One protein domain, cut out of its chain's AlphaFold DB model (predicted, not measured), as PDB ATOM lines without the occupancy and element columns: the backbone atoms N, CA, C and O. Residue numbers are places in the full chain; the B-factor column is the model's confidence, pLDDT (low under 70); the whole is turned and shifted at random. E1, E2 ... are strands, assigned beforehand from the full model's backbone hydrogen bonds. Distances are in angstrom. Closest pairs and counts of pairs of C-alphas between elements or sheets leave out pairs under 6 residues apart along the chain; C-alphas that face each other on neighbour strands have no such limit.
ATOM      1  N   VAL A   4     316.780-278.175 127.547       85.88
ATOM      2  CA  VAL A   4     317.059-279.524 128.052       85.88
ATOM      3  C   VAL A   4     317.824-279.426 129.362       85.88
ATOM      4  O   VAL A   4     318.880-278.800 129.431       85.88
ATOM      5  N   GLU A   5     317.313-280.085 130.391       89.56
ATOM      6  CA  GLU A   5     317.898-280.115 131.725       89.56
ATOM      7  C   GLU A   5     318.000-281.554 132.235       89.56
ATOM      8  O   GLU A   5     317.133-282.382 131.960       89.56
ATOM      9  N   ILE A   6     319.030-281.852 133.020       90.12
ATOM     10  CA  ILE A   6     319.157-283.118 133.756       90.12
ATOM     11  C   ILE A   6     318.973-282.877 135.249       90.12
ATOM     12  O   ILE A   6     319.438-281.871 135.784       90.12
ATOM     13  N   CYS A   7     318.299-283.811 135.915       93.75
ATOM     14  CA  CYS A   7     317.971-283.732 137.332       93.75
ATOM     15  C   CYS A   7     318.712-284.817 138.118       93.75
ATOM     16  O   CYS A   7     318.776-285.983 137.700       93.75
ATOM     17  N   GLU A   8     319.266-284.438 139.266       94.62
ATOM     18  CA  GLU A   8     320.049-285.325 140.124       94.62
ATOM     19  C   GLU A   8     319.205-286.471 140.715       94.62
ATOM     20  O   GLU A   8     317.971-286.506 140.649       94.62
ATOM     21  N   SER A   9     319.894-287.450 141.292       93.38
ATOM     22  CA  SER A   9     319.303-288.578 142.015       93.38
ATOM     23  C   SER A   9     318.344-288.114 143.115       93.38
ATOM     24  O   SER A   9     318.630-287.165 143.840       93.38
ATOM     25  N   GLY A  10     317.202-288.794 143.239       92.00
ATOM     26  CA  GLY A  10     316.108-288.407 144.145       92.00
ATOM     27  C   GLY A  10     315.043-287.513 143.500       92.00
ATOM     28  O   GLY A  10     314.035-287.209 144.137       92.00
ATOM     29  N   SER A  11     315.239-287.115 142.240       93.94
ATOM     30  CA  SER A  11     314.195-286.469 141.441       93.94
ATOM     31  C   SER A  11     313.002-287.400 141.212       93.94
ATOM     32  O   SER A  11     313.108-288.625 141.283       93.94
ATOM     33  N   THR A  12     311.851-286.805 140.922       92.62
ATOM     34  CA  THR A  12     310.604-287.494 140.593       92.62
ATOM     35  C   THR A  12     309.966-286.846 139.371       92.62
ATOM     36  O   THR A  12     310.339-285.745 138.958       92.62
ATOM     37  N   ILE A  13     308.928-287.480 138.824       88.56
ATOM     38  CA  ILE A  13     308.111-286.883 137.758       88.56
ATOM     39  C   ILE A  13     307.580-285.496 138.166       88.56
ATOM     40  O   ILE A  13     307.533-284.599 137.335       88.56
ATOM     41  N   ALA A  14     307.282-285.279 139.452       89.06
ATOM     42  CA  ALA A  14     306.766-284.012 139.974       89.06
ATOM     43  C   ALA A  14     307.856-283.004 140.362       89.06
ATOM     44  O   ALA A  14     307.695-281.812 140.106       89.06
ATOM     45  N   ASN A  15     309.024-283.447 140.846       91.88
ATOM     46  CA  ASN A  15     310.124-282.548 141.218       91.88
ATOM     47  C   ASN A  15     311.496-282.876 140.582       91.88
ATOM     48  O   ASN A  15     311.977-284.002 140.683       91.88
ATOM     49  N   CYS A  16     312.163-281.872 140.005       93.06
ATOM     50  CA  CYS A  16     313.533-281.971 139.485       93.06
ATOM     51  C   CYS A  16     314.515-281.404 140.516       93.06
ATOM     52  O   CYS A  16     314.499-280.205 140.792       93.06
ATOM     53  N   LEU A  17     315.369-282.252 141.087       95.19
ATOM     54  CA  LEU A  17     316.411-281.817 142.012       95.19
ATOM     55  C   LEU A  17     317.632-281.320 141.242       95.19
ATOM     56  O   LEU A  17     318.122-282.015 140.352       95.19
ATOM     57  N   ASN A  18     318.129-280.140 141.626       93.88
ATOM     58  CA  ASN A  18     319.344-279.519 141.091       93.88
ATOM     59  C   ASN A  18     319.420-279.587 139.548       93.88
ATOM     60  O   ASN A  18     320.330-280.227 139.016       93.88
ATOM     61  N   PRO A  19     318.456-278.976 138.825       92.12
ATOM     62  CA  PRO A  19     318.452-278.989 137.367       92.12
ATOM     63  C   PRO A  19     319.736-278.369 136.816       92.12
ATOM     64  O   PRO A  19     320.089-277.244 137.170       92.12
ATOM     65  N   ILE A  20     320.399-279.085 135.912       91.81
ATOM     66  CA  ILE A  20     321.517-278.561 135.126       91.81
ATOM     67  C   ILE A  20     321.056-278.387 133.690       91.81
ATOM     68  O   ILE A  20     320.669-279.362 133.049       91.81
ATOM     69  N   ASP A  21     321.123-277.154 133.190       90.12
ATOM     70  CA  ASP A  21     320.848-276.841 131.792       90.12
ATOM     71  C   ASP A  21     321.994-277.340 130.909       90.12
ATOM     72  O   ASP A  21     323.133-276.870 130.989       90.12
ATOM     73  N   ILE A  22     321.670-278.310 130.062       85.12
ATOM     74  CA  ILE A  22     322.597-278.912 129.109       85.12
ATOM     75  C   ILE A  22     322.269-278.510 127.670       85.12
ATOM     76  O   ILE A  22     322.834-279.067 126.740       85.12
ATOM     77  N   THR A  23     321.386-277.537 127.455       83.50
ATOM     78  CA  THR A  23     320.963-277.108 126.116       83.50
ATOM     79  C   THR A  23     322.155-276.616 125.290       83.50
ATOM     80  O   THR A  23     322.989-275.842 125.772       83.50
ATOM     81  N   THR A  24     322.246-277.032 124.030       76.31
ATOM     82  CA  THR A  24     323.218-276.516 123.049       76.31
ATOM     83  C   THR A  24     322.566-275.559 122.063       76.31
ATOM     84  O   THR A  24     321.433-275.757 121.623       76.31
ATOM     85  N   GLY A  25     323.309-274.516 121.681       70.88
ATOM     86  CA  GLY A  25     322.808-273.487 120.770       70.88
ATOM     87  C   GLY A  25     321.558-272.785 121.311       70.88
ATOM     88  O   GLY A  25     321.397-272.629 122.518       70.88
ATOM     89  N   ASN A  26     320.661-272.383 120.409       61.38
ATOM     90  CA  ASN A  26     319.391-271.724 120.741       61.38
ATOM     91  C   ASN A  26     318.225-272.734 120.870       61.38
ATOM     92  O   ASN A  26     317.071-272.388 120.610       61.38
ATOM     93  N   GLY A  27     318.522-273.996 121.206       57.59
ATOM     94  CA  GLY A  27     317.601-275.125 121.046       57.59
ATOM     95  C   GLY A  27     317.572-275.656 119.607       57.59
ATOM     96  O   GLY A  27     318.333-275.200 118.751       57.59
ATOM     97  N   ALA A  28     316.693-276.622 119.318       56.78
ATOM     98  CA  ALA A  28     316.474-277.083 117.942       56.78
ATOM     99  C   ALA A  28     315.001-277.143 117.554       56.78
ATOM    100  O   ALA A  28     314.116-277.530 118.330       56.78
ATOM    101  N   THR A  29     314.772-276.822 116.286       51.88
ATOM    102  CA  THR A  29     313.618-277.263 115.512       51.88
ATOM    103  C   THR A  29     313.852-278.730 115.160       51.88
ATOM    104  O   THR A  29     314.511-279.034 114.170       51.88
ATOM    105  N   ALA A  30     313.396-279.644 116.017       49.50
ATOM    106  CA  ALA A  30     313.370-281.055 115.661       49.50
ATOM    107  C   ALA A  30     312.282-281.238 114.594       49.50
ATOM    108  O   ALA A  30     311.110-280.971 114.867       49.50
ATOM    109  N   ASP A  31     312.674-281.635 113.386       49.25
ATOM    110  CA  ASP A  31     311.746-282.171 112.395       49.25
ATOM    111  C   ASP A  31     311.354-283.581 112.846       49.25
ATOM    112  O   ASP A  31     311.993-284.566 112.498       49.25
ATOM    113  N   ILE A  32     310.337-283.663 113.705       48.88
ATOM    114  CA  ILE A  32     309.916-284.904 114.372       48.88
ATOM    115  C   ILE A  32     309.333-285.928 113.370       48.88
ATOM    116  O   ILE A  32     309.087-287.074 113.732       48.88
ATOM    117  N   ALA A  33     309.120-285.542 112.105       40.31
ATOM    118  CA  ALA A  33     308.582-286.416 111.065       40.31
ATOM    119  C   ALA A  33     309.657-287.197 110.283       40.31
ATOM    120  O   ALA A  33     309.318-288.182 109.631       40.31
ATOM    121  N   SER A  34     310.932-286.788 110.334       37.66
ATOM    122  CA  SER A  34     312.033-287.453 109.610       37.66
ATOM    123  C   SER A  34     313.001-288.228 110.508       37.66
ATOM    124  O   SER A  34     313.917-288.881 110.006       37.66
ATOM    125  N   VAL A  35     312.796-288.202 111.829       41.94
ATOM    126  CA  VAL A  35     313.629-288.950 112.775       41.94
ATOM    127  C   VAL A  35     313.094-290.371 112.898       41.94
ATOM    128  O   VAL A  35     312.047-290.606 113.497       41.94
ATOM    129  N   GLU A  36     313.814-291.330 112.326       40.12
ATOM    130  CA  GLU A  36     313.576-292.749 112.587       40.12
ATOM    131  C   GLU A  36     313.683-293.001 114.105       40.12
ATOM    132  O   GLU A  36     314.522-292.397 114.781       40.12
ATOM    133  N   ALA A  37     312.821-293.850 114.672       40.50
ATOM    134  CA  ALA A  37     312.841-294.138 116.105       40.50
ATOM    135  C   ALA A  37     314.245-294.617 116.527       40.50
ATOM    136  O   ALA A  37     314.710-295.666 116.092       40.50
ATOM    137  N   GLY A  38     314.933-293.830 117.362       38.31
ATOM    138  CA  GLY A  38     316.312-294.109 117.780       38.31
ATOM    139  C   GLY A  38     317.410-293.363 117.009       38.31
ATOM    140  O   GLY A  38     318.580-293.533 117.344       38.31
ATOM    141  N   VAL A  39     317.078-292.499 116.045       38.38
ATOM    142  CA  VAL A  39     318.033-291.562 115.424       38.38
ATOM    143  C   VAL A  39     318.101-290.271 116.244       38.38
ATOM    144  O   VAL A  39     317.108-289.795 116.792       38.38
ATOM    145  N   THR A  40     319.301-289.705 116.386       46.06
ATOM    146  CA  THR A  40     319.547-288.473 117.147       46.06
ATOM    147  C   THR A  40     318.783-287.307 116.519       46.06
ATOM    148  O   THR A  40     319.221-286.752 115.517       46.06
ATOM    149  N   ALA A  41     317.648-286.909 117.108       45.78
ATOM    150  CA  ALA A  41     316.794-285.857 116.552       45.78
ATOM    151  C   ALA A  41     317.490-284.487 116.444       45.78
ATOM    152  O   ALA A  41     317.082-283.664 115.630       45.78
ATOM    153  N   ALA A  42     318.522-284.225 117.256       49.31
ATOM    154  CA  ALA A  42     319.421-283.082 117.110       49.31
ATOM    155  C   ALA A  42     320.555-283.130 118.149       49.31
ATOM    156  O   ALA A  42     320.404-283.696 119.232       49.31
ATOM    157  N   THR A  43     321.661-282.439 117.872       60.25
ATOM    158  CA  THR A  43     322.671-282.036 118.866       60.25
ATOM    159  C   THR A  43     322.107-280.900 119.729       60.25
ATOM    160  O   THR A  43     322.545-279.758 119.615       60.25
ATOM    161  N   VAL A  44     321.063-281.180 120.517       66.00
ATOM    162  CA  VAL A  44     320.337-280.217 121.385       66.00
ATOM    163  C   VAL A  44     320.776-280.231 122.841       66.00
ATOM    164  O   VAL A  44     320.360-279.371 123.618       66.00
ATOM    165  N   ALA A  45     321.593-281.210 123.207       75.00
ATOM    166  CA  ALA A  45     322.067-281.407 124.558       75.00
ATOM    167  C   ALA A  45     323.575-281.689 124.554       75.00
ATOM    168  O   ALA A  45     324.053-282.527 123.792       75.00
ATOM    169  N   ASP A  46     324.307-280.996 125.421       78.88
ATOM    170  CA  ASP A  46     325.732-281.170 125.688       78.88
ATOM    171  C   ASP A  46     325.912-281.680 127.112       78.88
ATOM    172  O   ASP A  46     325.893-280.937 128.095       78.88
ATOM    173  N   PHE A  47     326.106-282.989 127.201       77.12
ATOM    174  CA  PHE A  47     326.322-283.696 128.455       77.12
ATOM    175  C   PHE A  47     327.692-283.412 129.083       77.12
ATOM    176  O   PHE A  47     327.899-283.771 130.242       77.12
ATOM    177  N   GLY A  48     328.594-282.719 128.377       76.31
ATOM    178  CA  GLY A  48     329.821-282.159 128.942       76.31
ATOM    179  C   GLY A  48     329.562-281.015 129.928       76.31
ATOM    180  O   GLY A  48     330.422-280.718 130.752       76.31
ATOM    181  N   LYS A  49     328.363-280.414 129.910       83.81
ATOM    182  CA  LYS A  49     327.927-279.421 130.910       83.81
ATOM    183  C   LYS A  49     327.489-280.044 132.238       83.81
ATOM    184  O   LYS A  49     327.273-279.321 133.209       83.81
ATOM    185  N   ALA A  50     327.329-281.367 132.294       85.56
ATOM    186  CA  ALA A  50     326.958-282.066 133.516       85.56
ATOM    187  C   ALA A  50     328.082-281.992 134.563       85.56
ATOM    188  O   ALA A  50     329.268-281.995 134.239       85.56
ATOM    189  N   THR A  51     327.715-281.959 135.845       88.00
ATOM    190  CA  THR A  51     328.705-281.894 136.928       88.00
ATOM    191  C   THR A  51     329.317-283.272 137.163       88.00
ATOM    192  O   THR A  51     328.602-284.230 137.455       88.00
ATOM    193  N   LEU A  52     330.645-283.369 137.068       86.88
ATOM    194  CA  LEU A  52     331.386-284.610 137.308       86.88
ATOM    195  C   LEU A  52     331.080-285.203 138.693       86.88
ATOM    196  O   LEU A  52     330.994-284.485 139.689       86.88
ATOM    197  N   GLY A  53     330.938-286.531 138.751       84.75
ATOM    198  CA  GLY A  53     330.692-287.267 139.998       84.75
ATOM    199  C   GLY A  53     329.272-287.140 140.563       84.75
ATOM    200  O   GLY A  53     329.000-287.674 141.638       84.75
ATOM    201  N   LYS A  54     328.355-286.461 139.863       90.25
ATOM    202  CA  LYS A  54     326.926-286.421 140.202       90.25
ATOM    203  C   LYS A  54     326.156-287.456 139.400       90.25
ATOM    204  O   LYS A  54     326.381-287.599 138.210       90.25
ATOM    205  N   THR A  55     325.214-288.148 140.030       91.06
ATOM    206  CA  THR A  55     324.337-289.082 139.316       91.06
ATOM    207  C   THR A  55     323.005-288.417 139.016       91.06
ATOM    208  O   THR A  55     322.303-287.972 139.928       91.06
ATOM    209  N   TYR A  56     322.640-288.401 137.741       90.19
ATOM    210  CA  TYR A  56     321.381-287.896 137.216       90.19
ATOM    211  C   TYR A  56     320.442-289.058 136.908       90.19
ATOM    212  O   TYR A  56     320.870-290.109 136.432       90.19
ATOM    213  N   THR A  57     319.156-288.877 137.199       91.62
ATOM    214  CA  THR A  57     318.139-289.941 137.066       91.62
ATOM    215  C   THR A  57     316.935-289.524 136.236       91.62
ATOM    216  O   THR A  57     316.195-290.388 135.778       91.62
ATOM    217  N   TYR A  58     316.759-288.223 135.997       90.81
ATOM    218  CA  TYR A  58     315.684-287.686 135.168       90.81
ATOM    219  C   TYR A  58     316.229-286.675 134.161       90.81
ATOM    220  O   TYR A  58     317.219-285.989 134.421       90.81
ATOM    221  N   ILE A  59     315.536-286.564 133.033       86.62
ATOM    222  CA  ILE A  59     315.673-285.481 132.061       86.62
ATOM    223  C   ILE A  59     314.381-284.673 132.032       86.62
ATOM    224  O   ILE A  59     313.284-285.216 132.163       86.62
ATOM    225  N   GLN A  60     314.523-283.372 131.849       88.69
ATOM    226  CA  GLN A  60     313.437-282.431 131.691       88.69
ATOM    227  C   GLN A  60     313.642-281.638 130.404       88.69
ATOM    228  O   GLN A  60     314.716-281.091 130.169       88.69
ATOM    229  N   THR A  61     312.616-281.561 129.564       86.56
ATOM    230  CA  THR A  61     312.669-280.809 128.307       86.56
ATOM    231  C   THR A  61     311.547-279.793 128.244       86.56
ATOM    232  O   THR A  61     310.422-280.089 128.638       86.56
ATOM    233  N   THR A  62     311.839-278.604 127.719       89.06
ATOM    234  CA  THR A  62     310.831-277.587 127.397       89.06
ATOM    235  C   THR A  62     310.627-277.551 125.888       89.06
ATOM    236  O   THR A  62     311.562-277.342 125.104       89.06
ATOM    237  N   MET A  63     309.390-277.770 125.458       85.44
ATOM    238  CA  MET A  63     309.013-277.931 124.059       85.44
ATOM    239  C   MET A  63     307.872-276.993 123.688       85.44
ATOM    240  O   MET A  63     306.969-276.752 124.479       85.44
ATOM    241  N   SER A  64     307.912-276.472 122.463       87.25
ATOM    242  CA  SER A  64     306.794-275.721 121.892       87.25
ATOM    243  C   SER A  64     305.585-276.641 121.752       87.25
ATOM    244  O   SER A  64     305.729-277.778 121.297       87.25
ATOM    245  N   ARG A  65     304.390-276.142 122.085       87.31
ATOM    246  CA  ARG A  65     303.139-276.834 121.746       87.31
ATOM    247  C   ARG A  65     302.886-276.835 120.244       87.31
ATOM    248  O   ARG A  65     302.242-277.754 119.766       87.31
ATOM    249  N   ALA A  66     303.377-275.831 119.516       85.62
ATOM    250  CA  ALA A  66     303.299-275.773 118.060       85.62
ATOM    251  C   ALA A  66     304.299-276.752 117.431       85.62
ATOM    252  O   ALA A  66     305.500-276.665 117.714       85.62
ATOM    253  N   MET A  67     303.808-277.633 116.562       79.81
ATOM    254  CA  MET A  67     304.566-278.660 115.851       79.81
ATOM    255  C   MET A  67     304.215-278.618 114.371       79.81
ATOM    256  O   MET A  67     303.042-278.644 114.008       79.81
ATOM    257  N   THR A  68     305.225-278.573 113.508       80.75
ATOM    258  CA  THR A  68     305.020-278.731 112.067       80.75
ATOM    259  C   THR A  68     304.895-280.214 111.758       80.75
ATOM    260  O   THR A  68     305.833-280.968 111.996       80.75
ATOM    261  N   ILE A  69     303.739-280.634 111.250       77.94
ATOM    262  CA  ILE A  69     303.432-282.037 110.979       77.94
ATOM    263  C   ILE A  69     302.871-282.167 109.561       77.94
ATOM    264  O   ILE A  69     302.001-281.401 109.141       77.94
ATOM    265  N   THR A  70     303.369-283.159 108.825       82.62
ATOM    266  CA  THR A  70     302.738-283.683 107.611       82.62
ATOM    267  C   THR A  70     302.246-285.080 107.949       82.62
ATOM    268  O   THR A  70     303.061-285.978 108.141       82.62
ATOM    269  N   GLY A  71     300.936-285.275 108.080       79.25
ATOM    270  CA  GLY A  71     300.420-286.516 108.646       79.25
ATOM    271  C   GLY A  71     298.986-286.835 108.265       79.25
ATOM    272  O   GLY A  71     298.274-286.032 107.660       79.25
ATOM    273  N   THR A  72     298.591-288.054 108.618       80.44
ATOM    274  CA  THR A  72     297.240-288.591 108.454       80.44
ATOM    275  C   THR A  72     296.789-289.137 109.803       80.44
ATOM    276  O   THR A  72     297.567-289.828 110.456       80.44
ATOM    277  N   ALA A  73     295.554-288.859 110.203       79.69
ATOM    278  CA  ALA A  73     294.861-289.573 111.269       79.69
ATOM    279  C   ALA A  73     293.499-289.984 110.712       79.69
ATOM    280  O   ALA A  73     292.847-289.158 110.082       79.69
ATOM    281  N   GLY A  74     293.133-291.260 110.849       78.75
ATOM    282  CA  GLY A  74     291.933-291.809 110.213       78.75
ATOM    283  C   GLY A  74     291.866-291.493 108.713       78.75
ATOM    284  O   GLY A  74     292.792-291.809 107.960       78.75
ATOM    285  N   ASN A  75     290.775-290.858 108.281       78.56
ATOM    286  CA  ASN A  75     290.596-290.412 106.890       78.56
ATOM    287  C   ASN A  75     291.160-289.003 106.637       78.56
ATOM    288  O   ASN A  75     291.222-288.547 105.490       78.56
ATOM    289  N   CYS A  76     291.558-288.314 107.703       82.06
ATOM    290  CA  CYS A  76     291.894-286.904 107.702       82.06
ATOM    291  C   CYS A  76     293.381-286.680 107.541       82.06
ATOM    292  O   CYS A  76     294.222-287.363 108.123       82.06
ATOM    293  N   LYS A  77     293.720-285.678 106.735       84.94
ATOM    294  CA  LYS A  77     295.106-285.359 106.414       84.94
ATOM    295  C   LYS A  77     295.387-283.905 106.701       84.94
ATOM    296  O   LYS A  77     294.530-283.049 106.501       84.94
ATOM    297  N   THR A  78     296.611-283.616 107.119       84.31
ATOM    298  CA  THR A  78     297.062-282.234 107.263       84.31
ATOM    299  C   THR A  78     297.006-281.518 105.908       84.31
ATOM    300  O   THR A  78     297.349-282.083 104.866       84.31
ATOM    301  N   LYS A  79     296.550-280.266 105.900       84.88
ATOM    302  CA  LYS A  79     296.350-279.433 104.714       84.88
ATOM    303  C   LYS A  79     297.377-278.309 104.706       84.88
ATOM    304  O   LYS A  79     297.427-277.494 105.624       84.88
ATOM    305  N   ALA A  80     298.171-278.244 103.638       85.44
ATOM    306  CA  ALA A  80     299.189-277.210 103.482       85.44
ATOM    307  C   ALA A  80     298.588-275.802 103.622       85.44
ATOM    308  O   ALA A  80     297.571-275.484 103.002       85.44
ATOM    309  N   GLY A  81     299.239-274.963 104.429       80.06
ATOM    310  CA  GLY A  81     298.831-273.575 104.653       80.06
ATOM    311  C   GLY A  81     297.639-273.388 105.597       80.06
ATOM    312  O   GLY A  81     297.257-272.245 105.835       80.06
ATOM    313  N   ILE A  82     297.073-274.462 106.159       84.38
ATOM    314  CA  ILE A  82     296.018-274.388 107.174       84.38
ATOM    315  C   ILE A  82     296.571-274.918 108.494       84.38
ATOM    316  O   ILE A  82     296.870-276.099 108.624       84.38
ATOM    317  N   ASN A  83     296.701-274.034 109.478       84.19
ATOM    318  CA  ASN A  83     297.244-274.367 110.791       84.19
ATOM    319  C   ASN A  83     296.122-274.549 111.822       84.19
ATOM    320  O   ASN A  83     295.041-273.973 111.697       84.19
ATOM    321  N   GLY A  84     296.405-275.324 112.868       79.94
ATOM    322  CA  GLY A  84     295.623-275.325 114.098       79.94
ATOM    323  C   GLY A  84     295.807-274.030 114.898       79.94
ATOM    324  O   GLY A  84     296.513-273.106 114.489       79.94
ATOM    325  N   SER A  85     295.183-273.975 116.072       82.44
ATOM    326  CA  SER A  85     295.256-272.829 116.982       82.44
ATOM    327  C   SER A  85     295.704-273.267 118.371       82.44
ATOM    328  O   SER A  85     295.305-274.325 118.847       82.44
ATOM    329  N   LEU A  86     296.486-272.422 119.050       79.38
ATOM    330  CA  LEU A  86     297.014-272.686 120.392       79.38
ATOM    331  C   LEU A  86     295.912-272.946 121.437       79.38
ATOM    332  O   LEU A  86     296.064-273.802 122.314       79.38
ATOM    333  N   GLY A  87     294.818-272.187 121.343       68.75
ATOM    334  CA  GLY A  87     293.672-272.273 122.251       68.75
ATOM    335  C   GLY A  87     292.526-273.141 121.733       68.75
ATOM    336  O   GLY A  87     291.522-273.275 122.424       68.75
ATOM    337  N   GLY A  88     292.637-273.686 120.518       62.94
ATOM    338  CA  GLY A  88     291.553-274.433 119.887       62.94
ATOM    339  C   GLY A  88     291.553-275.893 120.313       62.94
ATOM    340  O   GLY A  88     292.562-276.573 120.156       62.94
ATOM    341  N   SER A  89     290.411-276.384 120.797       52.00
ATOM    342  CA  SER A  89     290.130-277.824 120.828       52.00
ATOM    343  C   SER A  89     289.989-278.373 119.404       52.00
ATOM    344  O   SER A  89     290.409-279.486 119.160       52.00
ATOM    345  N   ALA A  90     289.477-277.577 118.453       53.59
ATOM    346  CA  ALA A  90     289.336-277.939 117.040       53.59
ATOM    347  C   ALA A  90     290.595-277.563 116.236       53.59
ATOM    348  O   ALA A  90     290.921-276.388 116.040       53.59
ATOM    349  N   GLY A  91     291.327-278.563 115.769       57.56
ATOM    350  CA  GLY A  91     292.486-278.397 114.915       57.56
ATOM    351  C   GLY A  91     292.092-278.137 113.463       57.56
ATOM    352  O   GLY A  91     291.854-279.062 112.703       57.56
ATOM    353  N   GLY A  92     292.088-276.880 113.020       63.12
ATOM    354  CA  GLY A  92     291.664-276.503 111.659       63.12
ATOM    355  C   GLY A  92     292.462-277.120 110.497       63.12
ATOM    356  O   GLY A  92     292.037-277.050 109.347       63.12
ATOM    357  N   ALA A  93     293.601-277.753 110.772       74.44
ATOM    358  CA  ALA A  93     294.565-278.200 109.774       74.44
ATOM    359  C   ALA A  93     294.099-279.324 108.837       74.44
ATOM    360  O   ALA A  93     294.795-279.594 107.867       74.44
ATOM    361  N   ALA A  94     292.963-279.977 109.084       73.81
ATOM    362  CA  ALA A  94     292.426-281.011 108.191       73.81
ATOM    363  C   ALA A  94     290.975-280.793 107.772       73.81
ATOM    364  O   ALA A  94     290.397-281.666 107.126       73.81
ATOM    365  N   VAL A  95     290.385-279.649 108.125       72.31
ATOM    366  CA  VAL A  95     288.974-279.373 107.837       72.31
ATOM    367  C   VAL A  95     288.724-279.453 106.322       72.31
ATOM    368  O   VAL A  95     289.323-278.723 105.522       72.31
ATOM    369  N   GLY A  96     287.864-280.395 105.937       69.62
ATOM    370  CA  GLY A  96     287.491-280.786 104.583       69.62
ATOM    371  C   GLY A  96     288.589-281.466 103.759       69.62
ATOM    372  O   GLY A  96     288.471-281.482 102.534       69.62
ATOM    373  N   HIS A  97     289.680-281.966 104.359       78.56
ATOM    374  CA  HIS A  97     290.856-282.433 103.610       78.56
ATOM    375  C   HIS A  97     291.127-283.937 103.717       78.56
ATOM    376  O   HIS A  97     291.622-284.436 104.726       78.56
ATOM    377  N   THR A  98     290.901-284.642 102.606       78.12
ATOM    378  CA  THR A  98     291.190-286.083 102.431       78.12
ATOM    379  C   THR A  98     292.234-286.364 101.333       78.12
ATOM    380  O   THR A  98     292.566-287.521 101.055       78.12
ATOM    381  N   GLY A  99     292.779-285.303 100.712       82.38
ATOM    382  CA  GLY A  99     293.698-285.336  99.562       82.38
ATOM    383  C   GLY A  99     295.124-285.801  99.892       82.38
ATOM    384  O   GLY A  99     295.322-286.743 100.644       82.38
ATOM    385  N   THR A 100     296.165-285.195  99.323       86.31
ATOM    386  CA  THR A 100     297.550-285.478  99.759       86.31
ATOM    387  C   THR A 100     297.866-284.666 101.012       86.31
ATOM    388  O   THR A 100     297.515-283.486 101.077       86.31
ATOM    389  N   ALA A 101     298.512-285.279 102.006       83.81
ATOM    390  CA  ALA A 101     298.926-284.569 103.212       83.81
ATOM    391  C   ALA A 101     299.963-283.485 102.866       83.81
ATOM    392  O   ALA A 101     300.916-283.734 102.133       83.81
ATOM    393  N   GLY A 102     299.764-282.283 103.396       83.12
ATOM    394  CA  GLY A 102     300.709-281.171 103.321       83.12
ATOM    395  C   GLY A 102     301.124-280.715 104.715       83.12
ATOM    396  O   GLY A 102     300.404-280.963 105.680       83.12
ATOM    397  N   SER A 103     302.270-280.049 104.833       83.19
ATOM    398  CA  SER A 103     302.762-279.567 106.129       83.19
ATOM    399  C   SER A 103     301.837-278.512 106.733       83.19
ATOM    400  O   SER A 103     301.506-277.521 106.077       83.19
ATOM    401  N   ALA A 104     301.468-278.709 107.996       83.06
ATOM    402  CA  ALA A 104     300.672-277.781 108.788       83.06
ATOM    403  C   ALA A 104     301.246-277.646 110.202       83.06
ATOM    404  O   ALA A 104     301.894-278.562 110.704       83.06
ATOM    405  N   ILE A 105     300.988-276.517 110.862       84.38
ATOM    406  CA  ILE A 105     301.282-276.354 112.287       84.38
ATOM    407  C   ILE A 105     300.095-276.887 113.081       84.38
ATOM    408  O   ILE A 105     298.995-276.340 113.009       84.38
ATOM    409  N   LEU A 106     300.331-277.932 113.861       82.81
ATOM    410  CA  LEU A 106     299.402-278.478 114.836       82.81
ATOM    411  C   LEU A 106     299.852-278.100 116.241       82.81
ATOM    412  O   LEU A 106     301.041-277.912 116.490       82.81
ATOM    413  N   TYR A 107     298.904-277.994 117.165       84.56
ATOM    414  CA  TYR A 107     299.210-277.720 118.563       84.56
ATOM    415  C   TYR A 107     298.940-278.956 119.412       84.56
ATOM    416  O   TYR A 107     297.924-279.624 119.225       84.56
ATOM    417  N   VAL A 108     299.839-279.232 120.357       84.00
ATOM    418  CA  VAL A 108     299.573-280.154 121.466       84.00
ATOM    419  C   VAL A 108     298.366-279.624 122.246       84.00
ATOM    420  O   VAL A 108     298.388-278.438 122.607       84.00
ATOM    421  N   PRO A 109     297.325-280.435 122.510       81.38
ATOM    422  CA  PRO A 109     296.131-279.970 123.202       81.38
ATOM    423  C   PRO A 109     296.434-279.415 124.589       81.38
ATOM    424  O   PRO A 109     297.438-279.737 125.223       81.38
ATOM    425  N   HIS A 110     295.531-278.561 125.052       87.25
ATOM    426  CA  HIS A 110     295.461-278.201 126.456       87.25
ATOM    427  C   HIS A 110     294.635-279.269 127.181       87.25
ATOM    428  O   HIS A 110     293.699-279.832 126.617       87.25
ATOM    429  N   PHE A 111     294.981-279.554 128.426       87.81
ATOM    430  CA  PHE A 111     294.307-280.556 129.249       87.81
ATOM    431  C   PHE A 111     294.492-280.197 130.718       87.81
ATOM    432  O   PHE A 111     295.425-279.479 131.076       87.81
ATOM    433  N   THR A 112     293.596-280.680 131.574       91.81
ATOM    434  CA  THR A 112     293.614-280.372 133.008       91.81
ATOM    435  C   THR A 112     293.713-281.652 133.817       91.81
ATOM    436  O   THR A 112     292.797-282.465 133.774       91.81
ATOM    437  N   GLN A 113     294.802-281.794 134.576       90.94
ATOM    438  CA  GLN A 113     295.084-282.923 135.470       90.94
ATOM    439  C   GLN A 113     294.867-284.310 134.831       90.94
ATOM    440  O   GLN A 113     294.330-285.216 135.467       90.94
ATOM    441  N   ASP A 114     295.307-284.493 133.584       87.81
ATOM    442  CA  ASP A 114     295.276-285.800 132.920       87.81
ATOM    443  C   ASP A 114     296.469-286.653 133.370       87.81
ATOM    444  O   ASP A 114     297.486-286.796 132.689       87.81
ATOM    445  N   THR A 115     296.356-287.208 134.572       86.69
ATOM    446  CA  THR A 115     297.394-288.061 135.157       86.69
ATOM    447  C   THR A 115     297.438-289.460 134.543       86.69
ATOM    448  O   THR A 115     298.368-290.207 134.833       86.69
ATOM    449  N   ALA A 116     296.441-289.842 133.739       84.31
ATOM    450  CA  ALA A 116     296.402-291.150 133.096       84.31
ATOM    451  C   ALA A 116     297.285-291.169 131.844       84.31
ATOM    452  O   ALA A 116     298.067-292.100 131.667       84.31
ATOM    453  N   ASN A 117     297.201-290.119 131.023       79.81
ATOM    454  CA  ASN A 117     297.908-290.053 129.746       79.81
ATOM    455  C   ASN A 117     299.141-289.140 129.793       79.81
ATOM    456  O   ASN A 117     300.124-289.414 129.111       79.81
ATOM    457  N   TYR A 118     299.123-288.081 130.614       84.25
ATOM    458  CA  TYR A 118     300.113-286.995 130.559       84.25
ATOM    459  C   TYR A 118     300.692-286.618 131.930       84.25
ATOM    460  O   TYR A 118     301.033-285.462 132.186       84.25
ATOM    461  N   SER A 119     300.859-287.605 132.819       88.00
ATOM    462  CA  SER A 119     301.404-287.413 134.179       88.00
ATOM    463  C   SER A 119     302.791-286.766 134.230       88.00
ATOM    464  O   SER A 119     303.152-286.160 135.235       88.00
ATOM    465  N   MET A 120     303.560-286.886 133.149       87.69
ATOM    466  CA  MET A 120     304.910-286.350 132.980       87.69
ATOM    467  C   MET A 120     304.968-284.892 132.516       87.69
ATOM    468  O   MET A 120     306.066-284.344 132.402       87.69
ATOM    469  N   MET A 121     303.827-284.299 132.163       89.19
ATOM    470  CA  MET A 121     303.772-283.029 131.447       89.19
ATOM    471  C   MET A 121     303.191-281.913 132.299       89.19
ATOM    472  O   MET A 121     302.255-282.116 133.065       89.19
ATOM    473  N   GLU A 122     303.682-280.702 132.094       93.00
ATOM    474  CA  GLU A 122     303.094-279.485 132.644       93.00
ATOM    475  C   GLU A 122     303.297-278.327 131.663       93.00
ATOM    476  O   GLU A 122     304.327-278.225 131.004       93.00
ATOM    477  N   GLY A 123     302.309-277.457 131.515       93.88
ATOM    478  CA  GLY A 123     302.392-276.293 130.645       93.88
ATOM    479  C   GLY A 123     303.380-275.255 131.173       93.88
ATOM    480  O   GLY A 123     303.582-275.128 132.381       93.88
ATOM    481  N   SER A 124     304.020-274.522 130.265       94.75
ATOM    482  CA  SER A 124     305.053-273.545 130.606       94.75
ATOM    483  C   SER A 124     305.195-272.437 129.557       94.75
ATOM    484  O   SER A 124     304.630-272.477 128.458       94.75
ATOM    485  N   ASN A 125     306.036-271.458 129.884       93.00
ATOM    486  CA  ASN A 125     306.640-270.543 128.919       93.00
ATOM    487  C   ASN A 125     307.849-271.187 128.215       93.00
ATOM    488  O   ASN A 125     308.307-272.271 128.590       93.00
ATOM    489  N   ALA A 126     308.385-270.499 127.201       87.75
ATOM    490  CA  ALA A 126     309.517-270.961 126.390       87.75
ATOM    491  C   ALA A 126     310.804-271.226 127.191       87.75
ATOM    492  O   ALA A 126     311.583-272.106 126.831       87.75
ATOM    493  N   ASP A 127     311.011-270.490 128.280       86.75
ATOM    494  CA  ASP A 127     312.143-270.618 129.203       86.75
ATOM    495  C   ASP A 127     311.924-271.681 130.301       86.75
ATOM    496  O   ASP A 127     312.813-271.935 131.115       86.75
ATOM    497  N   GLY A 128     310.748-272.318 130.327       87.25
ATOM    498  CA  GLY A 128     310.336-273.250 131.377       87.25
ATOM    499  C   GLY A 128     309.794-272.575 132.645       87.25
ATOM    500  O   GLY A 128     309.619-273.256 133.655       87.25
ATOM    501  N   SER A 129     309.533-271.262 132.623       90.62
ATOM    502  CA  SER A 129     308.864-270.533 133.710       90.62
ATOM    503  C   SER A 129     307.337-270.646 133.632       90.62
ATOM    504  O   SER A 129     306.793-271.225 132.689       90.62
ATOM    505  N   SER A 130     306.642-270.060 134.619       94.31
ATOM    506  CA  SER A 130     305.175-270.063 134.718       94.31
ATOM    507  C   SER A 130     304.626-271.477 134.561       94.31
ATOM    508  O   SER A 130     303.919-271.772 133.608       94.31
ATOM    509  N   LEU A 131     304.999-272.385 135.456       94.25
ATOM    510  CA  LEU A 131     304.570-273.775 135.346       94.25
ATOM    511  C   LEU A 131     303.091-273.902 135.707       94.25
ATOM    512  O   LEU A 131     302.620-273.307 136.682       94.25
ATOM    513  N   ALA A 132     302.356-274.662 134.906       94.81
ATOM    514  CA  ALA A 132     301.056-275.172 135.299       94.81
ATOM    515  C   ALA A 132     301.212-276.244 136.391       94.81
ATOM    516  O   ALA A 132     302.311-276.697 136.706       94.81
ATOM    517  N   THR A 133     300.095-276.669 136.977       94.56
ATOM    518  CA  THR A 133     300.077-277.871 137.817       94.56
ATOM    519  C   THR A 133     300.534-279.084 136.999       94.56
ATOM    520  O   THR A 133     300.282-279.151 135.796       94.56
ATOM    521  N   LEU A 134     301.177-280.061 137.644       92.56
ATOM    522  CA  LEU A 134     301.539-281.315 136.984       92.56
ATOM    523  C   LEU A 134     300.316-281.948 136.302       92.56
ATOM    524  O   LEU A 134     299.189-281.846 136.795       92.56
ATOM    525  N   ALA A 135     300.552-282.586 135.160       91.44
ATOM    526  CA  ALA A 135     299.535-283.154 134.285       91.44
ATOM    527  C   ALA A 135     298.526-282.127 133.743       91.44
ATOM    528  O   ALA A 135     297.391-282.474 133.424       91.44
ATOM    529  N   THR A 136     298.906-280.852 133.644       93.25
ATOM    530  CA  THR A 136     298.054-279.783 133.105       93.25
ATOM    531  C   THR A 136     298.819-278.964 132.081       93.25
ATOM    532  O   THR A 136     299.925-278.519 132.351       93.25
ATOM    533  N   VAL A 137     298.199-278.684 130.940       91.62
ATOM    534  CA  VAL A 137     298.643-277.670 129.975       91.62
ATOM    535  C   VAL A 137     297.487-276.695 129.809       91.62
ATOM    536  O   VAL A 137     296.395-277.101 129.421       91.62
ATOM    537  N   ARG A 138     297.695-275.416 130.129       92.31
ATOM    538  CA  ARG A 138     296.658-274.378 130.043       92.31
ATOM    539  C   ARG A 138     296.490-273.923 128.598       92.31
ATOM    540  O   ARG A 138     297.416-273.983 127.793       92.31
ATOM    541  N   THR A 139     295.324-273.371 128.283       89.88
ATOM    542  CA  THR A 139     295.026-272.800 126.957       89.88
ATOM    543  C   THR A 139     296.020-271.712 126.539       89.88
ATOM    544  O   THR A 139     296.309-271.571 125.353       89.88
ATOM    545  N   THR A 140     296.566-270.975 127.507       90.44
ATOM    546  CA  THR A 140     297.528-269.884 127.307       90.44
ATOM    547  C   THR A 140     298.981-270.339 127.239       90.44
ATOM    548  O   THR A 140     299.839-269.548 126.849       90.44
ATOM    549  N   ASP A 141     299.284-271.573 127.643       92.75
ATOM    550  CA  ASP A 141     300.658-272.063 127.636       92.75
ATOM    551  C   ASP A 141     301.125-272.213 126.201       92.75
ATOM    552  O   ASP A 141     300.435-272.819 125.390       92.75
ATOM    553  N   THR A 142     302.287-271.656 125.875       91.75
ATOM    554  CA  THR A 142     302.885-271.769 124.533       91.75
ATOM    555  C   THR A 142     303.793-272.987 124.426       91.75
ATOM    556  O   THR A 142     304.022-273.510 123.334       91.75
ATOM    557  N   HIS A 143     304.302-273.433 125.569       91.88
ATOM    558  CA  HIS A 143     305.210-274.549 125.707       91.88
ATOM    559  C   HIS A 143     304.667-275.520 126.745       91.88
ATOM    560  O   HIS A 143     303.737-275.231 127.497       91.88
ATOM    561  N   PHE A 144     305.255-276.697 126.766       90.50
ATOM    562  CA  PHE A 144     305.101-277.634 127.853       90.50
ATOM    563  C   PHE A 144     306.473-278.151 128.229       90.50
ATOM    564  O   PHE A 144     307.394-278.241 127.411       90.50
ATOM    565  N   ARG A 145     306.580-278.509 129.491       91.69
ATOM    566  CA  ARG A 145     307.700-279.204 130.056       91.69
ATOM    567  C   ARG A 145     307.328-280.664 130.222       91.69
ATOM    568  O   ARG A 145     306.243-280.967 130.707       91.69
ATOM    569  N   SER A 146     308.211-281.553 129.802       88.25
ATOM    570  CA  SER A 146     308.075-282.991 130.011       88.25
ATOM    571  C   SER A 146     309.233-283.470 130.862       88.25
ATOM    572  O   SER A 146     310.374-283.062 130.627       88.25
ATOM    573  N   ARG A 147     308.955-284.313 131.857       90.25
ATOM    574  CA  ARG A 147     309.989-284.917 132.691       90.25
ATOM    575  C   ARG A 147     309.909-286.429 132.659       90.25
ATOM    576  O   ARG A 147     308.872-287.015 132.947       90.25
ATOM    577  N   GLN A 148     311.036-287.051 132.351       86.56
ATOM    578  CA  GLN A 148     311.124-288.483 132.119       86.56
ATOM    579  C   GLN A 148     312.274-289.080 132.904       86.56
ATOM    580  O   GLN A 148     313.327-288.455 133.061       86.56
ATOM    581  N   ILE A 149     312.057-290.290 133.410       87.38
ATOM    582  CA  ILE A 149     313.127-291.070 134.017       87.38
ATOM    583  C   ILE A 149     314.117-291.469 132.921       87.38
ATOM    584  O   ILE A 149     313.729-291.829 131.809       87.38
ATOM    585  N   LEU A 150     315.407-291.382 133.221       82.88
ATOM    586  CA  LEU A 150     316.428-291.906 132.328       82.88
ATOM    587  C   LEU A 150     316.334-293.432 132.312       82.88
ATOM    588  O   LEU A 150     316.245-294.062 133.365       82.88
ATOM    589  N   THR A 151     316.411-294.033 131.123       80.12
ATOM    590  CA  THR A 151     316.439-295.501 130.970       80.12
ATOM    591  C   THR A 151     317.594-296.138 131.744       80.12
ATOM    592  O   THR A 151     317.491-297.263 132.225       80.12
ATOM    593  N   SER A 152     318.696-295.407 131.897       81.50
ATOM    594  CA  SER A 152     319.796-295.725 132.801       81.50
ATOM    595  C   SER A 152     320.294-294.440 133.462       81.50
ATOM    596  O   SER A 152     320.416-293.425 132.768       81.50
ATOM    597  N   PRO A 153     320.592-294.448 134.776       86.31
ATOM    598  CA  PRO A 153     321.197-293.300 135.437       86.31
ATOM    599  C   PRO A 153     322.456-292.836 134.702       86.31
ATOM    600  O   PRO A 153     323.219-293.642 134.169       86.31
ATOM    601  N   TYR A 154     322.685-291.529 134.683       83.19
ATOM    602  CA  TYR A 154     323.857-290.939 134.051       83.19
ATOM    603  C   TYR A 154     324.799-290.383 135.111       83.19
ATOM    604  O   TYR A 154     324.411-289.512 135.886       83.19
ATOM    605  N   THR A 155     326.040-290.870 135.137       87.81
ATOM    606  CA  THR A 155     327.108-290.301 135.968       87.81
ATOM    607  C   THR A 155     328.255-289.882 135.049       87.81
ATOM    608  O   THR A 155     328.973-290.758 134.568       87.81
ATOM    609  N   PRO A 156     328.432-288.580 134.753       82.56
ATOM    610  CA  PRO A 156     329.528-288.110 133.920       82.56
ATOM    611  C   PRO A 156     330.874-288.447 134.569       82.56
ATOM    612  O   PRO A 156     331.139-288.081 135.722       82.56
ATOM    613  N   VAL A 157     331.733-289.112 133.798       80.62
ATOM    614  CA  VAL A 157     333.134-289.370 134.138       80.62
ATOM    615  C   VAL A 157     334.044-288.519 133.254       80.62
ATOM    616  O   VAL A 157     333.696-288.137 132.135       80.62
ATOM    617  N   ALA A 158     335.222-288.167 133.760       74.75
ATOM    618  CA  ALA A 158     336.166-287.373 132.984       74.75
ATOM    619  C   ALA A 158     336.619-288.150 131.734       74.75
ATOM    620  O   ALA A 158     337.036-289.301 131.833       74.75
ATOM    621  N   GLY A 159     336.549-287.512 130.562       67.25
ATOM    622  CA  GLY A 159     336.980-288.102 129.289       67.25
ATOM    623  C   GLY A 159     335.916-288.914 128.539       67.25
ATOM    624  O   GLY A 159     336.179-289.313 127.408       67.25
ATOM    625  N   SER A 160     334.718-289.117 129.099       63.59
ATOM    626  CA  SER A 160     333.584-289.697 128.365       63.59
ATOM    627  C   SER A 160     332.751-288.601 127.695       63.59
ATOM    628  O   SER A 160     332.320-287.664 128.365       63.59
ATOM    629  N   SER A 161     332.478-288.735 126.396       61.59
ATOM    630  CA  SER A 161     331.474-287.935 125.685       61.59
ATOM    631  C   SER A 161     330.339-288.873 125.272       61.59
ATOM    632  O   SER A 161     330.415-289.493 124.209       61.59
ATOM    633  N   PRO A 162     329.339-289.092 126.144       62.66
ATOM    634  CA  PRO A 162     328.258-290.006 125.822       62.66
ATOM    635  C   PRO A 162     327.465-289.478 124.630       62.66
ATOM    636  O   PRO A 162     327.174-288.283 124.535       62.66
ATOM    637  N   THR A 163     327.057-290.386 123.748       56.66
ATOM    638  CA  THR A 163     326.049-290.048 122.742       56.66
ATOM    639  C   THR A 163     324.682-290.228 123.374       56.66
ATOM    640  O   THR A 163     324.376-291.291 123.923       56.66
ATOM    641  N   VAL A 164     323.873-289.175 123.316       57.34
ATOM    642  CA  VAL A 164     322.535-289.186 123.886       57.34
ATOM    643  C   VAL A 164     321.497-289.077 122.791       57.34
ATOM    644  O   VAL A 164     321.470-288.119 122.021       57.34
ATOM    645  N   PHE A 165     320.617-290.069 122.770       58.88
ATOM    646  CA  PHE A 165     319.472-290.107 121.882       58.88
ATOM    647  C   PHE A 165     318.269-289.570 122.632       58.88
ATOM    648  O   PHE A 165     317.870-290.148 123.638       58.88
ATOM    649  N   VAL A 166     317.709-288.468 122.141       56.81
ATOM    650  CA  VAL A 166     316.385-287.996 122.537       56.81
ATOM    651  C   VAL A 166     315.425-288.455 121.449       56.81
ATOM    652  O   VAL A 166     315.394-287.872 120.366       56.81
ATOM    653  N   ALA A 167     314.697-289.535 121.716       58.72
ATOM    654  CA  ALA A 167     313.658-290.027 120.826       58.72
ATOM    655  C   ALA A 167     312.323-289.397 121.213       58.72
ATOM    656  O   ALA A 167     311.984-289.334 122.396       58.72
ATOM    657  N   PHE A 168     311.574-288.953 120.210       58.34
ATOM    658  CA  PHE A 168     310.185-288.559 120.375       58.34
ATOM    659  C   PHE A 168     309.321-289.674 119.808       58.34
ATOM    660  O   PHE A 168     309.421-289.980 118.623       58.34
ATOM    661  N   ASP A 169     308.502-290.295 120.649       58.91
ATOM    662  CA  ASP A 169     307.496-291.221 120.147       58.91
ATOM    663  C   ASP A 169     306.374-290.409 119.485       58.91
ATOM    664  O   ASP A 169     305.662-289.652 120.150       58.91
ATOM    665  N   THR A 170     306.278-290.536 118.162       54.09
ATOM    666  CA  THR A 170     305.210-289.988 117.317       54.09
ATOM    667  C   THR A 170     304.401-291.095 116.648       54.09
ATOM    668  O   THR A 170     303.761-290.853 115.626       54.09
ATOM    669  N   SER A 171     304.398-292.312 117.209       53.19
ATOM    670  CA  SER A 171     303.614-293.454 116.705       53.19
ATOM    671  C   SER A 171     302.152-293.096 116.425       53.19
ATOM    672  O   SER A 171     301.553-293.639 115.498       53.19
ATOM    673  N   VAL A 172     301.618-292.102 117.141       60.59
ATOM    674  CA  VAL A 172     300.407-291.371 116.766       60.59
ATOM    675  C   VAL A 172     300.725-289.873 116.695       60.59
ATOM    676  O   VAL A 172     300.414-289.133 117.607       60.59
ATOM    677  N   ALA A 173     301.400-289.396 115.644       64.62
ATOM    678  CA  ALA A 173     301.830-287.989 115.541       64.62
ATOM    679  C   ALA A 173     300.649-287.001 115.517       64.62
ATOM    680  O   ALA A 173     300.774-285.836 115.901       64.62
ATOM    681  N   VAL A 174     299.504-287.477 115.028       73.25
ATOM    682  CA  VAL A 174     298.307-286.686 114.790       73.25
ATOM    683  C   VAL A 174     297.100-287.410 115.371       73.25
ATOM    684  O   VAL A 174     296.894-288.584 115.074       73.25
ATOM    685  N   ASN A 175     296.286-286.698 116.147       75.25
ATOM    686  CA  ASN A 175     295.001-287.184 116.639       75.25
ATOM    687  C   ASN A 175     293.859-286.451 115.926       75.25
ATOM    688  O   ASN A 175     293.935-285.238 115.714       75.25
ATOM    689  N   GLU A 176     292.791-287.174 115.591       74.88
ATOM    690  CA  GLU A 176     291.506-286.555 115.253       74.88
ATOM    691  C   GLU A 176     290.910-285.966 116.535       74.88
ATOM    692  O   GLU A 176     290.998-286.575 117.602       74.88
ATOM    693  N   VAL A 177     290.371-284.750 116.453       70.75
ATOM    694  CA  VAL A 177     289.764-284.109 117.624       70.75
ATOM    695  C   VAL A 177     288.422-284.757 117.947       70.75
ATOM    696  O   VAL A 177     288.226-285.093 119.103       70.75
ATOM    697  N   ASP A 178     287.540-284.958 116.957       64.06
ATOM    698  CA  ASP A 178     286.185-285.500 117.187       64.06
ATOM    699  C   ASP A 178     285.472-286.065 115.925       64.06
ATOM    700  O   ASP A 178     284.293-286.403 116.000       64.06
ATOM    701  N   ASP A 179     286.110-286.167 114.746       62.59
ATOM    702  CA  ASP A 179     285.371-286.463 113.499       62.59
ATOM    703  C   ASP A 179     286.132-287.337 112.486       62.59
ATOM    704  O   ASP A 179     287.145-286.922 111.925       62.59
ATOM    705  N   ALA A 180     285.556-288.504 112.169       61.62
ATOM    706  CA  ALA A 180     286.044-289.448 111.157       61.62
ATOM    707  C   ALA A 180     285.827-288.978 109.698       61.62
ATOM    708  O   ALA A 180     286.277-289.644 108.754       61.62
ATOM    709  N   SER A 181     285.088-287.878 109.494       67.81
ATOM    710  CA  SER A 181     284.755-287.302 108.182       67.81
ATOM    711  C   SER A 181     285.547-286.039 107.825       67.81
ATOM    712  O   SER A 181     285.447-285.549 106.698       67.81
ATOM    713  N   CYS A 182     286.399-285.559 108.736       71.44
ATOM    714  CA  CYS A 182     287.273-284.402 108.542       71.44
ATOM    715  C   CYS A 182     286.543-283.076 108.343       71.44
ATOM    716  O   CYS A 182     287.157-282.140 107.849       71.44
ATOM    717  N   THR A 183     285.259-282.954 108.666       69.62
ATOM    718  CA  THR A 183     284.450-281.785 108.290       69.62
ATOM    719  C   THR A 183     284.388-280.695 109.355       69.62
ATOM    720  O   THR A 183     284.280-279.530 108.980       69.62
ATOM    721  N   ASP A 184     284.564-281.042 110.635       62.91
ATOM    722  CA  ASP A 184     284.355-280.095 111.741       62.91
ATOM    723  C   ASP A 184     285.617-279.818 112.577       62.91
ATOM    724  O   ASP A 184     286.168-278.717 112.552       62.91
ATOM    725  N   ALA A 185     286.086-280.811 113.340       65.50
ATOM    726  CA  ALA A 185     287.047-280.589 114.428       65.50
ATOM    727  C   ALA A 185     288.528-280.737 114.018       65.50
ATOM    728  O   ALA A 185     289.416-280.255 114.720       65.50
ATOM    729  N   GLY A 186     288.793-281.368 112.869       77.56
ATOM    730  CA  GLY A 186     290.115-281.564 112.264       77.56
ATOM    731  C   GLY A 186     291.172-282.237 113.164       77.56
ATOM    732  O   GLY A 186     290.850-283.176 113.889       77.56
ATOM    733  N   LEU A 187     292.447-281.838 113.052       80.12
ATOM    734  CA  LEU A 187     293.611-282.587 113.564       80.12
ATOM    735  C   LEU A 187     294.441-281.813 114.595       80.12
ATOM    736  O   LEU A 187     294.750-280.641 114.391       80.12
ATOM    737  N   GLN A 188     294.898-282.499 115.641       80.25
ATOM    738  CA  GLN A 188     295.789-281.968 116.683       80.25
ATOM    739  C   GLN A 188     297.089-282.775 116.785       80.25
ATOM    740  O   GLN A 188     297.138-283.934 116.377       80.25
ATOM    741  N   ALA A 189     298.145-282.169 117.335       79.69
ATOM    742  CA  ALA A 189     299.394-282.889 117.573       79.69
ATOM    743  C   ALA A 189     299.241-283.766 118.816       79.69
ATOM    744  O   ALA A 189     298.754-283.291 119.846       79.69
ATOM    745  N   ALA A 190     299.691-285.016 118.757       77.00
ATOM    746  CA  ALA A 190     299.849-285.774 119.988       77.00
ATOM    747  C   ALA A 190     301.055-285.247 120.777       77.00
ATOM    748  O   ALA A 190     302.072-284.873 120.181       77.00
ATOM    749  N   PRO A 191     300.976-285.221 122.115       70.75
ATOM    750  CA  PRO A 191     302.139-284.940 122.933       70.75
ATOM    751  C   PRO A 191     303.264-285.951 122.676       70.75
ATOM    752  O   PRO A 191     303.042-287.154 122.818       70.75
ATOM    753  N   PRO A 192     304.477-285.505 122.321       67.56
ATOM    754  CA  PRO A 192     305.585-286.407 122.080       67.56
ATOM    755  C   PRO A 192     306.101-286.956 123.411       67.56
ATOM    756  O   PRO A 192     306.351-286.203 124.359       67.56
ATOM    757  N   THR A 193     306.321-288.268 123.473       64.19
ATOM    758  CA  THR A 193     307.006-288.881 124.619       64.19
ATOM    759  C   THR A 193     308.505-288.825 124.395       64.19
ATOM    760  O   THR A 193     308.982-289.219 123.337       64.19
ATOM    761  N   VAL A 194     309.252-288.338 125.385       63.44
ATOM    762  CA  VAL A 194     310.702-288.154 125.283       63.44
ATOM    763  C   VAL A 194     311.412-289.346 125.907       63.44
ATOM    764  O   VAL A 194     311.376-289.513 127.121       63.44
ATOM    765  N   THR A 195     312.084-290.167 125.108       62.41
ATOM    766  CA  THR A 195     312.922-291.254 125.633       62.41
ATOM    767  C   THR A 195     314.384-290.882 125.497       62.41
ATOM    768  O   THR A 195     314.811-290.443 124.428       62.41
ATOM    769  N   LEU A 196     315.147-291.060 126.577       62.72
ATOM    770  CA  LEU A 196     316.583-290.835 126.579       62.72
ATOM    771  C   LEU A 196     317.353-292.149 126.688       62.72
ATOM    772  O   LEU A 196     317.168-292.898 127.650       62.72
ATOM    773  N   THR A 197     318.267-292.373 125.746       61.22
ATOM    774  CA  THR A 197     319.232-293.477 125.795       61.22
ATOM    775  C   THR A 197     320.642-292.907 125.819       61.22
ATOM    776  O   THR A 197     321.032-292.181 124.903       61.22
ATOM    777  N   VAL A 198     321.405-293.228 126.867       60.31
ATOM    778  CA  VAL A 198     322.839-292.924 126.954       60.31
ATOM    779  C   VAL A 198     323.601-294.143 126.450       60.31
ATOM    780  O   VAL A 198     323.502-295.210 127.052       60.31
ATOM    781  N   GLN A 199     324.341-294.007 125.352       55.06
ATOM    782  CA  GLN A 199     325.194-295.083 124.840       55.06
ATOM    783  C   GLN A 199     326.671-294.800 125.137       55.06
ATOM    784  O   GLN A 199     327.125-293.662 125.007       55.06
ATOM    785  N   GLY A 200     327.411-295.855 125.504       52.09
ATOM    786  CA  GLY A 200     328.861-295.801 125.734       52.09
ATOM    787  C   GLY A 200     329.286-295.306 127.119       52.09
ATOM    788  O   GLY A 200     330.287-294.597 127.206       52.09
TER     789      GLY A 200
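This is residues 4 to 200 of the 201 residues of an uncharacterized protein of Pelagibacter ubique (strain HTCC1062) (UniProt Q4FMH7). Little regular structure, much of it loop: toward one end the strongly twisted sheet E1 E2 E6 E5 and the pair E7 E10 form a sandwich, only partly face to face, strands crossed; toward the other, hairpins E3 E4 and E8 E9 meet. The 197 printed residues hold ten antiparallel strands, E1 to E10, and no named helix: all strand, 58 residues in named elements. Compact, radius of gyration of the C-alphas 17.6 A; spans 57 by 32 by 27 A.

Find C-alpha 4 at (317.059, -279.524, 128.052): E1 runs 4 to 8, then E2 56 to 64, E3 66 to 69, E4 104 to 107, E5 121 to 124, E6 143 to 154, 26.2 A, E7 163 to 169, E8 174 to 176, E9 187 to 189, and E10 193 to 199, with C-alpha 199 at (325.194, -295.083, 124.840).

Within hydrogen-bond range find N 5 and O 60, 2.8 A, for E1 and E2; N 59 and O 148, 2.9 A, for E2 and E6; N 122 and O 145, 2.9 A, for E6 and E5. E6 bends by 88 degrees at residue 151; its closest C-alphas with E10, Leu 150 and Leu 196, are 5.8 A apart.

No cut; the links E1 to E2, E3 to E4, E4 to E5 and E5 to E6 are long. pLDDT is under 70 in 57 residues, among them 26 to 44.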